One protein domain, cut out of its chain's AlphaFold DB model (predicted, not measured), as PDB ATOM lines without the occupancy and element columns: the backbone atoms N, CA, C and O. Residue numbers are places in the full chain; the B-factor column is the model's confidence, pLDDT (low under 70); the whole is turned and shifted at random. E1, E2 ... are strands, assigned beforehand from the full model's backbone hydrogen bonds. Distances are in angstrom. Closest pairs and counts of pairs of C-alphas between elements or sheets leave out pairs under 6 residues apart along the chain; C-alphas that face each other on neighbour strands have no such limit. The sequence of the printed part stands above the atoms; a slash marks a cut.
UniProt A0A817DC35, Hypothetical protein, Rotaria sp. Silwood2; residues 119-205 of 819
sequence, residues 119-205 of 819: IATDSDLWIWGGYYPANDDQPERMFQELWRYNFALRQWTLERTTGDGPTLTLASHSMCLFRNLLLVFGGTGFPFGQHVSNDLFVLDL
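This is residues 119 to 205 of the 819 residues of the protein "Hypothetical protein" of Rotaria sp. Silwood2 (UniProt A0A817DC35). With little regular structure, this domain is two small three-stranded sheets joined and extended by long loops; they stand at a slant, the E1 edge of the first toward the second, while residues 134 to 139 stick out. Six strands, E1 to E6, hold 30 of 87 printed residues, all strand in class. The whole is compact, radius of gyration of the C-alphas 13.9 A, spans 37 by 33 by 20 A.

Start with E1, residues 124 to 128, E2, 146 to 150, and E3, 155 to 159: an antiparallel meander, each strand neighbouring the one before. Find N 125 and O 149, 2.9 A, and N 157 and O 148, 2.8 A. E4, 174 to 178, E5, 181 to 185, and E6, 200 to 204, form another; see N 176 and O 183, 3.0 A, and N 201 and O 184, 2.8 A. E3 and E4 are apart.

Find C-alpha 124 at (-82.398, -66.082, -10.074); E1 runs 13.0 A. E6 ends at C-alpha 204, (-78.629, -78.670, -16.344).

The C-alphas of Asp 136 and Arg 179 are farthest apart, 43.1 A. Links E1 to E2, E3 to E4 and E5 to E6 are long. The printed part has no cut; no printed residue is under 70 in pLDDT.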
ATOM      1  N   ILE A 119     -74.342 -68.809  -7.877       95.81
ATOM      2  CA  ILE A 119     -74.355 -68.370  -9.278       95.81
ATOM      3  C   ILE A 119     -75.597 -67.506  -9.495       95.81
ATOM      4  O   ILE A 119     -76.688 -67.892  -9.085       95.81
ATOM      5  N   ALA A 120     -75.449 -66.357 -10.150       92.12
ATOM      6  CA  ALA A 120     -76.558 -65.472 -10.488       92.12
ATOM      7  C   ALA A 120     -76.805 -65.501 -12.001       92.12
ATOM      8  O   ALA A 120     -75.884 -65.298 -12.789       92.12
ATOM      9  N   THR A 121     -78.051 -65.738 -12.399       88.44
ATOM     10  CA  THR A 121     -78.552 -65.407 -13.742       88.44
ATOM     11  C   THR A 121     -79.138 -63.987 -13.717       88.44
ATOM     12  O   THR A 121     -79.092 -63.303 -12.694       88.44
ATOM     13  N   ASP A 122     -79.764 -63.519 -14.796       80.50
ATOM     14  CA  ASP A 122     -80.480 -62.225 -14.815       80.50
ATOM     15  C   ASP A 122     -81.775 -62.199 -13.974       80.50
ATOM     16  O   ASP A 122     -82.573 -61.265 -14.037       80.50
ATOM     17  N   SER A 123     -82.049 -63.234 -13.196       81.62
ATOM     18  CA  SER A 123     -83.403 -63.547 -12.730       81.62
ATOM     19  C   SER A 123     -83.424 -64.261 -11.390       81.62
ATOM     20  O   SER A 123     -84.279 -63.962 -10.553       81.62
ATOM     21  N   ASP A 124     -82.475 -65.174 -11.199       89.25
ATOM     22  CA  ASP A 124     -82.398 -66.082 -10.074       89.25
ATOM     23  C   ASP A 124     -80.962 -66.147  -9.530       89.25
ATOM     24  O   ASP A 124     -79.995 -66.308 -10.280       89.25
ATOM     25  N   LEU A 125     -80.821 -66.106  -8.205       95.38
ATOM     26  CA  LEU A 125     -79.607 -66.533  -7.510       95.38
ATOM     27  C   LEU A 125     -79.754 -68.004  -7.123       95.38
ATOM     28  O   LEU A 125     -80.627 -68.366  -6.337       95.38
ATOM     29  N   TRP A 126     -78.873 -68.843  -7.642       96.81
ATOM     30  CA  TRP A 126     -78.762 -70.254  -7.298       96.81
ATOM     31  C   TRP A 126     -77.664 -70.426  -6.253       96.81
ATOM     32  O   TRP A 126     -76.557 -69.919  -6.437       96.81
ATOM     33  N   ILE A 127     -77.940 -71.158  -5.174       97.75
ATOM     34  CA  ILE A 127     -76.933 -71.544  -4.178       97.75
ATOM     35  C   ILE A 127     -76.968 -73.052  -3.943       97.75
ATOM     36  O   ILE A 127     -78.033 -73.674  -3.961       97.75
ATOM     37  N   TRP A 128     -75.798 -73.641  -3.701       97.75
ATOM     38  CA  TRP A 128     -75.665 -75.080  -3.497       97.75
ATOM     39  C   TRP A 128     -74.497 -75.425  -2.562       97.75
ATOM     40  O   TRP A 128     -73.508 -74.689  -2.472       97.75
ATOM     41  N   GLY A 129     -74.618 -76.550  -1.853       97.25
ATOM     42  CA  GLY A 129     -73.605 -77.026  -0.919       97.25
ATOM     43  C   GLY A 129     -73.565 -76.255   0.404       97.25
ATOM     44  O   GLY A 129     -74.507 -75.555   0.801       97.25
ATOM     45  N   GLY A 130     -72.416 -76.360   1.070       96.56
ATOM     46  CA  GLY A 130     -72.071 -75.693   2.323       96.56
ATOM     47  C   GLY A 130     -72.226 -76.553   3.573       96.56
ATOM     48  O   GLY A 130     -72.737 -77.672   3.531       96.56
ATOM     49  N   TYR A 131     -71.779 -75.982   4.692       94.81
ATOM     50  CA  TYR A 131     -71.704 -76.611   6.012       94.81
ATOM     51  C   TYR A 131     -72.312 -75.736   7.114       94.81
ATOM     52  O   TYR A 131     -72.196 -74.502   7.084       94.81
ATOM     53  N   TYR A 132     -72.882 -76.396   8.122       93.00
ATOM     54  CA  TYR A 132     -73.222 -75.845   9.431       93.00
ATOM     55  C   TYR A 132     -72.668 -76.780  10.529       93.00
ATOM     56  O   TYR A 132     -72.861 -77.990  10.418       93.00
ATOM     57  N   PRO A 133     -71.960 -76.266  11.553       88.44
ATOM     58  CA  PRO A 133     -71.361 -77.087  12.602       88.44
ATOM     59  C   PRO A 133     -72.402 -77.614  13.587       88.44
ATOM     60  O   PRO A 133     -73.500 -77.070  13.683       88.44
ATOM     61  N   ALA A 134     -72.019 -78.629  14.358       83.81
ATOM     62  CA  ALA A 134     -72.779 -79.027  15.532       83.81
ATOM     63  C   ALA A 134     -72.834 -77.891  16.569       83.81
ATOM     64  O   ALA A 134     -71.894 -77.098  16.702       83.81
ATOM     65  N   ASN A 135     -73.925 -77.848  17.323       80.81
ATOM     66  CA  ASN A 135     -74.080 -77.096  18.563       80.81
ATOM     67  C   ASN A 135     -74.853 -77.958  19.580       80.81
ATOM     68  O   ASN A 135     -75.206 -79.097  19.279       80.81
ATOM     69  N   ASP A 136     -75.115 -77.432  20.776       74.88
ATOM     70  CA  ASP A 136     -75.723 -78.209  21.869       74.88
ATOM     71  C   ASP A 136     -77.116 -78.784  21.520       74.88
ATOM     72  O   ASP A 136     -77.502 -79.830  22.041       74.88
ATOM     73  N   ASP A 137     -77.846 -78.136  20.601       75.88
ATOM     74  CA  ASP A 137     -79.192 -78.530  20.165       75.88
ATOM     75  C   ASP A 137     -79.215 -79.403  18.893       75.88
ATOM     76  O   ASP A 137     -80.233 -80.041  18.603       75.88
ATOM     77  N   GLN A 138     -78.167 -79.374  18.055       76.38
ATOM     78  CA  GLN A 138     -78.209 -79.916  16.687       76.38
ATOM     79  C   GLN A 138     -76.858 -80.482  16.209       76.38
ATOM     80  O   GLN A 138     -75.825 -79.841  16.396       76.38
ATOM     81  N   PRO A 139     -76.850 -81.626  15.496       84.88
ATOM     82  CA  PRO A 139     -75.642 -82.157  14.871       84.88
ATOM     83  C   PRO A 139     -75.192 -81.306  13.677       84.88
ATOM     84  O   PRO A 139     -75.965 -80.529  13.101       84.88
ATOM     85  N   GLU A 140     -73.942 -81.505  13.268       86.12
ATOM     86  CA  GLU A 140     -73.372 -80.914  12.067       86.12
ATOM     87  C   GLU A 140     -74.119 -81.335  10.793       86.12
ATOM     88  O   GLU A 140     -74.714 -82.412  10.701       86.12
ATOM     89  N   ARG A 141     -74.107 -80.460   9.782       90.94
ATOM     90  CA  ARG A 141     -74.843 -80.661   8.529       90.94
ATOM     91  C   ARG A 141     -74.029 -80.221   7.324       90.94
ATOM     92  O   ARG A 141     -73.452 -79.133   7.314       90.94
ATOM     93  N   MET A 142     -74.084 -81.030   6.273       93.81
ATOM     94  CA  MET A 142     -73.656 -80.677   4.921       93.81
ATOM     95  C   MET A 142     -74.901 -80.613   4.024       93.81
ATOM     96  O   MET A 142     -75.760 -81.492   4.106       93.81
ATOM     97  N   PHE A 143     -75.030 -79.591   3.177       95.19
ATOM     98  CA  PHE A 143     -76.279 -79.337   2.444       95.19
ATOM     99  C   PHE A 143     -76.218 -79.816   0.983       95.19
ATOM    100  O   PHE A 143     -75.608 -79.165   0.145       95.19
ATOM    101  N   GLN A 144     -76.887 -80.926   0.655       94.56
ATOM    102  CA  GLN A 144     -77.025 -81.431  -0.732       94.56
ATOM    103  C   GLN A 144     -78.048 -80.643  -1.575       94.56
ATOM    104  O   GLN A 144     -78.045 -80.700  -2.803       94.56
ATOM    105  N   GLU A 145     -78.942 -79.931  -0.895       94.56
ATOM    106  CA  GLU A 145     -80.063 -79.159  -1.429       94.56
ATOM    107  C   GLU A 145     -79.640 -77.985  -2.332       94.56
ATOM    108  O   GLU A 145     -78.780 -77.172  -1.981       94.56
ATOM    109  N   LEU A 146     -80.303 -77.876  -3.488       96.31
ATOM    110  CA  LEU A 146     -80.208 -76.742  -4.406       96.31
ATOM    111  C   LEU A 146     -81.312 -75.731  -4.087       96.31
ATOM    112  O   LEU A 146     -82.497 -76.066  -4.121       96.31
ATOM    113  N   TRP A 147     -80.931 -74.484  -3.833       96.94
ATOM    114  CA  TRP A 147     -81.869 -73.393  -3.582       96.94
ATOM    115  C   TRP A 147     -81.784 -72.338  -4.678       96.94
ATOM    116  O   TRP A 147     -80.695 -71.979  -5.126       96.94
ATOM    117  N   ARG A 148     -82.943 -71.807  -5.064       94.75
ATOM    118  CA  ARG A 148     -83.095 -70.724  -6.039       94.75
ATOM    119  C   ARG A 148     -83.821 -69.551  -5.390       94.75
ATOM    120  O   ARG A 148     -84.853 -69.764  -4.765       94.75
ATOM    121  N   TYR A 149     -83.301 -68.336  -5.524       93.62
ATOM    122  CA  TYR A 149     -83.960 -67.101  -5.097       93.62
ATOM    123  C   TYR A 149     -84.313 -66.255  -6.310       93.62
ATOM    124  O   TYR A 149     -83.410 -65.774  -6.993       93.62
ATOM    125  N   ASN A 150     -85.602 -66.036  -6.557       88.88
ATOM    126  CA  ASN A 150     -86.042 -65.206  -7.672       88.88
ATOM    127  C   ASN A 150     -86.066 -63.717  -7.300       88.88
ATOM    128  O   ASN A 150     -86.733 -63.318  -6.342       88.88
ATOM    129  N   PHE A 151     -85.395 -62.880  -8.093       85.44
ATOM    130  CA  PHE A 151     -85.216 -61.454  -7.800       85.44
ATOM    131  C   PHE A 151     -86.507 -60.629  -7.876       85.44
ATOM    132  O   PHE A 151     -86.682 -59.692  -7.096       85.44
ATOM    133  N   ALA A 152     -87.424 -60.968  -8.788       79.12
ATOM    134  CA  ALA A 152     -88.679 -60.236  -8.950       79.12
ATOM    135  C   ALA A 152     -89.661 -60.564  -7.814       79.12
ATOM    136  O   ALA A 152     -90.223 -59.666  -7.181       79.12
ATOM    137  N   LEU A 153     -89.811 -61.855  -7.508       80.44
ATOM    138  CA  LEU A 153     -90.709 -62.359  -6.466       80.44
ATOM    139  C   LEU A 153     -90.165 -62.146  -5.047       80.44
ATOM    140  O   LEU A 153     -90.950 -62.064  -4.108       80.44
ATOM    141  N   ARG A 154     -88.837 -62.043  -4.894       85.56
ATOM    142  CA  ARG A 154     -88.109 -62.119  -3.614       85.56
ATOM    143  C   ARG A 154     -88.383 -63.410  -2.835       85.56
ATOM    144  O   ARG A 154     -88.460 -63.400  -1.608       85.56
ATOM    145  N   GLN A 155     -88.516 -64.522  -3.550       86.50
ATOM    146  CA  GLN A 155     -88.862 -65.826  -2.981       86.50
ATOM    147  C   GLN A 155     -87.736 -66.831  -3.160       86.50
ATOM    148  O   GLN A 155     -87.180 -66.959  -4.251       86.50
ATOM    149  N   TRP A 156     -87.439 -67.560  -2.084       92.56
ATOM    150  CA  TRP A 156     -86.644 -68.779  -2.139       92.56
ATOM    151  C   TRP A 156     -87.513 -69.953  -2.608       92.56
ATOM    152  O   TRP A 156     -88.715 -70.009  -2.359       92.56
ATOM    153  N   THR A 157     -86.904 -70.907  -3.299       91.69
ATOM    154  CA  THR A 157     -87.521 -72.161  -3.733       91.69
ATOM    155  C   THR A 157     -86.491 -73.277  -3.602       91.69
ATOM    156  O   THR A 157     -85.356 -73.138  -4.066       91.69
ATOM    157  N   LEU A 158     -86.887 -74.380  -2.964       94.44
ATOM    158  CA  LEU A 158     -86.097 -75.606  -2.894       94.44
ATOM    159  C   LEU A 158     -86.276 -76.383  -4.205       94.44
ATOM    160  O   LEU A 158     -87.331 -76.965  -4.465       94.44
ATOM    161  N   GLU A 159     -85.251 -76.376  -5.053       93.44
ATOM    162  CA  GLU A 159     -85.307 -76.973  -6.387       93.44
ATOM    163  C   GLU A 159     -84.979 -78.470  -6.319       93.44
ATOM    164  O   GLU A 159     -83.875 -78.882  -5.955       93.44
ATOM    165  N   ARG A 160     -85.948 -79.314  -6.690       92.81
ATOM    166  CA  ARG A 160     -85.779 -80.774  -6.680       92.81
ATOM    167  C   ARG A 160     -84.894 -81.221  -7.840       92.81
ATOM    168  O   ARG A 160     -85.336 -81.237  -8.988       92.81
ATOM    169  N   THR A 161     -83.665 -81.630  -7.535       93.19
ATOM    170  CA  THR A 161     -82.733 -82.188  -8.523       93.19
ATOM    171  C   THR A 161     -82.826 -83.708  -8.653       93.19
ATOM    172  O   THR A 161     -83.194 -84.412  -7.717       93.19
ATOM    173  N   THR A 162     -82.436 -84.214  -9.820       93.62
ATOM    174  CA  THR A 162     -82.344 -85.639 -10.178       93.62
ATOM    175  C   THR A 162     -80.956 -85.957 -10.750       93.62
ATOM    176  O   THR A 162     -80.164 -85.041 -10.962       93.62
ATOM    177  N   GLY A 163     -80.657 -87.230 -11.023       91.69
ATOM    178  CA  GLY A 163     -79.401 -87.648 -11.661       91.69
ATOM    179  C   GLY A 163     -78.252 -87.932 -10.686       91.69
ATOM    180  O   GLY A 163     -78.468 -88.089  -9.488       91.69
ATOM    181  N   ASP A 164     -77.036 -88.030 -11.227       90.00
ATOM    182  CA  ASP A 164     -75.810 -88.360 -10.485       90.00
ATOM    183  C   ASP A 164     -75.066 -87.070 -10.109       90.00
ATOM    184  O   ASP A 164     -74.355 -86.489 -10.935       90.00
ATOM    185  N   GLY A 165     -75.324 -86.581  -8.893       90.69
ATOM    186  CA  GLY A 165     -74.777 -85.342  -8.334       90.69
ATOM    187  C   GLY A 165     -73.914 -85.578  -7.089       90.69
ATOM    188  O   GLY A 165     -73.928 -86.677  -6.530       90.69
ATOM    189  N   PRO A 166     -73.167 -84.564  -6.616       92.00
ATOM    190  CA  PRO A 166     -72.266 -84.734  -5.482       92.00
ATOM    191  C   PRO A 166     -73.051 -84.925  -4.177       92.00
ATOM    192  O   PRO A 166     -73.899 -84.105  -3.827       92.00
ATOM    193  N   THR A 167     -72.740 -85.984  -3.427       89.19
ATOM    194  CA  THR A 167     -73.409 -86.319  -2.153       89.19
ATOM    195  C   THR A 167     -72.527 -86.131  -0.917       89.19
ATOM    196  O   THR A 167     -73.061 -85.974   0.180       89.19
ATOM    197  N   LEU A 168     -71.198 -86.127  -1.080       88.31
ATOM    198  CA  LEU A 168     -70.227 -86.034   0.020       88.31
ATOM    199  C   LEU A 168     -69.453 -84.707   0.014       88.31
ATOM    200  O   LEU A 168     -69.398 -84.030   1.038       88.31
ATOM    201  N   THR A 169     -68.881 -84.303  -1.125       93.88
ATOM    202  CA  THR A 169     -67.955 -83.158  -1.240       93.88
ATOM    203  C   THR A 169     -68.661 -81.804  -1.365       93.88
ATOM    204  O   THR A 169     -68.530 -81.073  -2.344       93.88
ATOM    205  N   LEU A 170     -69.464 -81.477  -0.355       96.00
ATOM    206  CA  LEU A 170     -70.447 -80.394  -0.403       96.00
ATOM    207  C   LEU A 170     -69.894 -79.020   0.018       96.00
ATOM    208  O   LEU A 170     -70.533 -78.007  -0.261       96.00
ATOM    209  N   ALA A 171     -68.719 -78.938   0.653       95.62
ATOM    210  CA  ALA A 171     -68.108 -77.682   1.106       95.62
ATOM    211  C   ALA A 171     -66.795 -77.370   0.370       95.62
ATOM    212  O   ALA A 171     -66.075 -78.272  -0.051       95.62
ATOM    213  N   SER A 172     -66.464 -76.082   0.220       95.38
ATOM    214  CA  SER A 172     -65.230 -75.610  -0.442       95.38
ATOM    215  C   SER A 172     -65.013 -76.146  -1.868       95.38
ATOM    216  O   SER A 172     -63.883 -76.175  -2.350       95.38
ATOM    217  N   HIS A 173     -66.076 -76.547  -2.563       96.75
ATOM    218  CA  HIS A 173     -66.027 -76.859  -3.987       96.75
ATOM    219  C   HIS A 173     -65.847 -75.576  -4.822       96.75
ATOM    220  O   HIS A 173     -66.140 -74.454  -4.381       96.75
ATOM    221  N   SER A 174     -65.390 -75.746  -6.058       96.00
ATOM    222  CA  SER A 174     -65.455 -74.709  -7.087       96.00
ATOM    223  C   SER A 174     -66.798 -74.785  -7.809       96.00
ATOM    224  O   SER A 174     -67.296 -75.883  -8.053       96.00
ATOM    225  N   MET A 175     -67.387 -73.640  -8.167       95.75
ATOM    226  CA  MET A 175     -68.634 -73.581  -8.941       95.75
ATOM    227  C   MET A 175     -68.589 -72.431  -9.948       95.75
ATOM    228  O   MET A 175     -68.186 -71.328  -9.583       95.75
ATOM    229  N   CYS A 176     -68.994 -72.676 -11.193       93.75
ATOM    230  CA  CYS A 176     -69.106 -71.654 -12.239       93.75
ATOM    231  C   CYS A 176     -70.318 -71.931 -13.150       93.75
ATOM    232  O   CYS A 176     -70.919 -73.009 -13.094       93.75
ATOM    233  N   LEU A 177     -70.690 -70.956 -13.982       90.75
ATOM    234  CA  LEU A 177     -71.752 -71.094 -14.978       90.75
ATOM    235  C   LEU A 177     -71.144 -71.138 -16.380       90.75
ATOM    236  O   LEU A 177     -70.519 -70.176 -16.817       90.75
ATOM    237  N   PHE A 178     -71.389 -72.223 -17.110       88.69
ATOM    238  CA  PHE A 178     -71.124 -72.310 -18.541       88.69
ATOM    239  C   PHE A 178     -72.458 -72.345 -19.290       88.69
ATOM    240  O   PHE A 178     -73.126 -73.378 -19.382       88.69
ATOM    241  N   ARG A 179     -72.862 -71.195 -19.842       83.38
ATOM    242  CA  ARG A 179     -74.119 -71.022 -20.594       83.38
ATOM    243  C   ARG A 179     -75.346 -71.269 -19.689       83.38
ATOM    244  O   ARG A 179     -75.717 -70.387 -18.933       83.38
ATOM    245  N   ASN A 180     -75.952 -72.461 -19.722       82.38
ATOM    246  CA  ASN A 180     -77.044 -72.882 -18.812       82.38
ATOM    247  C   ASN A 180     -76.662 -74.131 -17.983       82.38
ATOM    248  O   ASN A 180     -77.521 -74.832 -17.442       82.38
ATOM    249  N   LEU A 181     -75.370 -74.456 -17.937       90.38
ATOM    250  CA  LEU A 181     -74.817 -75.585 -17.202       90.38
ATOM    251  C   LEU A 181     -74.041 -75.050 -16.003       90.38
ATOM    252  O   LEU A 181     -73.040 -74.353 -16.165       90.38
ATOM    253  N   LEU A 182     -74.511 -75.372 -14.803       94.38
ATOM    254  CA  LEU A 182     -73.773 -75.104 -13.577       94.38
ATOM    255  C   LEU A 182     -72.732 -76.220 -13.425       94.38
ATOM    256  O   LEU A 182     -73.083 -77.400 -13.365       94.38
ATOM    257  N   LEU A 183     -71.456 -75.842 -13.420       96.38
ATOM    258  CA  LEU A 183     -70.320 -76.750 -13.273       96.38
ATOM    259  C   LEU A 183     -69.857 -76.722 -11.814       96.38
ATOM    260  O   LEU A 183     -69.625 -75.640 -11.273       96.38
ATOM    261  N   VAL A 184     -69.698 -77.889 -11.192       97.50
ATOM    262  CA  VAL A 184     -69.095 -78.059  -9.859       97.50
ATOM    263  C   VAL A 184     -67.834 -78.898  -9.998       97.50
ATOM    264  O   VAL A 184     -67.881 -79.959 -10.618       97.50
ATOM    265  N   PHE A 185     -66.733 -78.457  -9.394       97.19
ATOM    266  CA  PHE A 185     -65.492 -79.228  -9.340       97.19
ATOM    267  C   PHE A 185     -65.009 -79.427  -7.898       97.19
ATOM    268  O   PHE A 185     -64.909 -78.467  -7.123       97.19
ATOM    269  N   GLY A 186     -64.682 -80.680  -7.574       95.19
ATOM    270  CA  GLY A 186     -64.005 -81.092  -6.345       95.19
ATOM    271  C   GLY A 186     -64.738 -80.733  -5.050       95.19
ATOM    272  O   GLY A 186     -65.930 -81.006  -4.895       95.19
ATOM    273  N   GLY A 187     -64.011 -80.148  -4.096       95.56
ATOM    274  CA  GLY A 187     -64.524 -79.832  -2.760       95.56
ATOM    275  C   GLY A 187     -64.332 -80.965  -1.751       95.56
ATOM    276  O   GLY A 187     -63.713 -81.986  -2.048       95.56
ATOM    277  N   THR A 188     -64.849 -80.776  -0.536       95.12
ATOM    278  CA  THR A 188     -64.637 -81.687   0.598       95.12
ATOM    279  C   THR A 188     -65.911 -81.973   1.401       95.12
ATOM    280  O   THR A 188     -66.848 -81.169   1.424       95.12
ATOM    281  N   GLY A 189     -65.968 -83.167   1.997       91.56
ATOM    282  CA  GLY A 189     -67.009 -83.585   2.941       91.56
ATOM    283  C   GLY A 189     -66.664 -83.248   4.391       91.56
ATOM    284  O   GLY A 189     -65.664 -82.591   4.653       91.56
ATOM    285  N   PHE A 190     -67.485 -83.707   5.336       86.12
ATOM    286  CA  PHE A 190     -67.155 -83.689   6.764       86.12
ATOM    287  C   PHE A 190     -66.838 -85.123   7.239       86.12
ATOM    288  O   PHE A 190     -67.591 -86.026   6.865       86.12
ATOM    289  N   PRO A 191     -65.785 -85.361   8.051       87.50
ATOM    290  CA  PRO A 191     -64.760 -84.409   8.496       87.50
ATOM    291  C   PRO A 191     -63.948 -83.803   7.342       87.50
ATOM    292  O   PRO A 191     -63.657 -84.473   6.349       87.50
ATOM    293  N   PHE A 192     -63.603 -82.517   7.461       85.31
ATOM    294  CA  PHE A 192     -62.940 -81.781   6.381       85.31
ATOM    295  C   PHE A 192     -61.583 -82.384   6.024       85.31
ATOM    296  O   PHE A 192     -60.799 -82.743   6.898       85.31
ATOM    297  N   GLY A 193     -61.325 -82.491   4.723       83.19
ATOM    298  CA  GLY A 193     -60.099 -83.061   4.173       83.19
ATOM    299  C   GLY A 193     -60.038 -84.595   4.151       83.19
ATOM    300  O   GLY A 193     -59.300 -85.167   3.354       83.19
ATOM    301  N   GLN A 194     -60.866 -85.296   4.933       82.38
ATOM    302  CA  GLN A 194     -60.926 -86.765   4.896       82.38
ATOM    303  C   GLN A 194     -61.581 -87.291   3.608       82.38
ATOM    304  O   GLN A 194     -61.221 -88.353   3.100       82.38
ATOM    305  N   HIS A 195     -62.534 -86.534   3.062       88.06
ATOM    306  CA  HIS A 195     -63.157 -86.803   1.771       88.06
ATOM    307  C   HIS A 195     -62.934 -85.604   0.855       88.06
ATOM    308  O   HIS A 195     -63.401 -84.508   1.166       88.06
ATOM    309  N   VAL A 196     -62.236 -85.812  -0.261       92.19
ATOM    310  CA  VAL A 196     -61.926 -84.805  -1.290       92.19
ATOM    311  C   VAL A 196     -62.155 -85.439  -2.669       92.19
ATOM    312  O   VAL A 196     -62.054 -86.658  -2.803       92.19
ATOM    313  N   SER A 197     -62.504 -84.646  -3.684       92.44
ATOM    314  CA  SER A 197     -62.822 -85.127  -5.039       92.44
ATOM    315  C   SER A 197     -62.096 -84.316  -6.123       92.44
ATOM    316  O   SER A 197     -61.752 -83.155  -5.909       92.44
ATOM    317  N   ASN A 198     -61.876 -84.935  -7.288       94.25
ATOM    318  CA  ASN A 198     -61.482 -84.308  -8.559       94.25
ATOM    319  C   ASN A 198     -62.573 -84.449  -9.643       94.25
ATOM    320  O   ASN A 198     -62.303 -84.341 -10.840       94.25
ATOM    321  N   ASP A 199     -63.808 -84.737  -9.242       94.12
ATOM    322  CA  ASP A 199     -64.924 -84.913 -10.161       94.12
ATOM    323  C   ASP A 199     -65.439 -83.570 -10.679       94.12
ATOM    324  O   ASP A 199     -65.657 -82.628  -9.912       94.12
ATOM    325  N   LEU A 200     -65.722 -83.526 -11.982       96.12
ATOM    326  CA  LEU A 200     -66.493 -82.463 -12.613       96.12
ATOM    327  C   LEU A 200     -67.960 -82.901 -12.698       96.12
ATOM    328  O   LEU A 200     -68.317 -83.766 -13.499       96.12
ATOM    329  N   PHE A 201     -68.828 -82.303 -11.890       96.25
ATOM    330  CA  PHE A 201     -70.274 -82.496 -11.974       96.25
ATOM    331  C   PHE A 201     -70.921 -81.365 -12.774       96.25
ATOM    332  O   PHE A 201     -70.538 -80.201 -12.668       96.25
ATOM    333  N   VAL A 202     -71.934 -81.712 -13.565       95.81
ATOM    334  CA  VAL A 202     -72.666 -80.785 -14.433       95.81
ATOM    335  C   VAL A 202     -74.149 -80.843 -14.097       95.81
ATOM    336  O   VAL A 202     -74.757 -81.910 -14.166       95.81
ATOM    337  N   LEU A 203     -74.744 -79.700 -13.766       95.19
ATOM    338  CA  LEU A 203     -76.180 -79.541 -13.558       95.19
ATOM    339  C   LEU A 203     -76.798 -78.757 -14.719       95.19
ATOM    340  O   LEU A 203     -76.495 -77.582 -14.928       95.19
ATOM    341  N   ASP A 204     -77.732 -79.384 -15.432       90.50
ATOM    342  CA  ASP A 204     -78.629 -78.670 -16.344       90.50
ATOM    343  C   ASP A 204     -79.671 -77.896 -15.517       90.50
ATOM    344  O   ASP A 204     -80.628 -78.482 -14.998       90.50
ATOM    345  N   LEU A 205     -79.509 -76.569 -15.412       86.50
ATOM    346  CA  LEU A 205     -80.404 -75.693 -14.642       86.50
ATOM    347  C   LEU A 205     -81.844 -75.664 -15.185       86.50
ATOM    348  O   LEU A 205     -82.778 -75.328 -14.452       86.50
TER     349      LEU A 205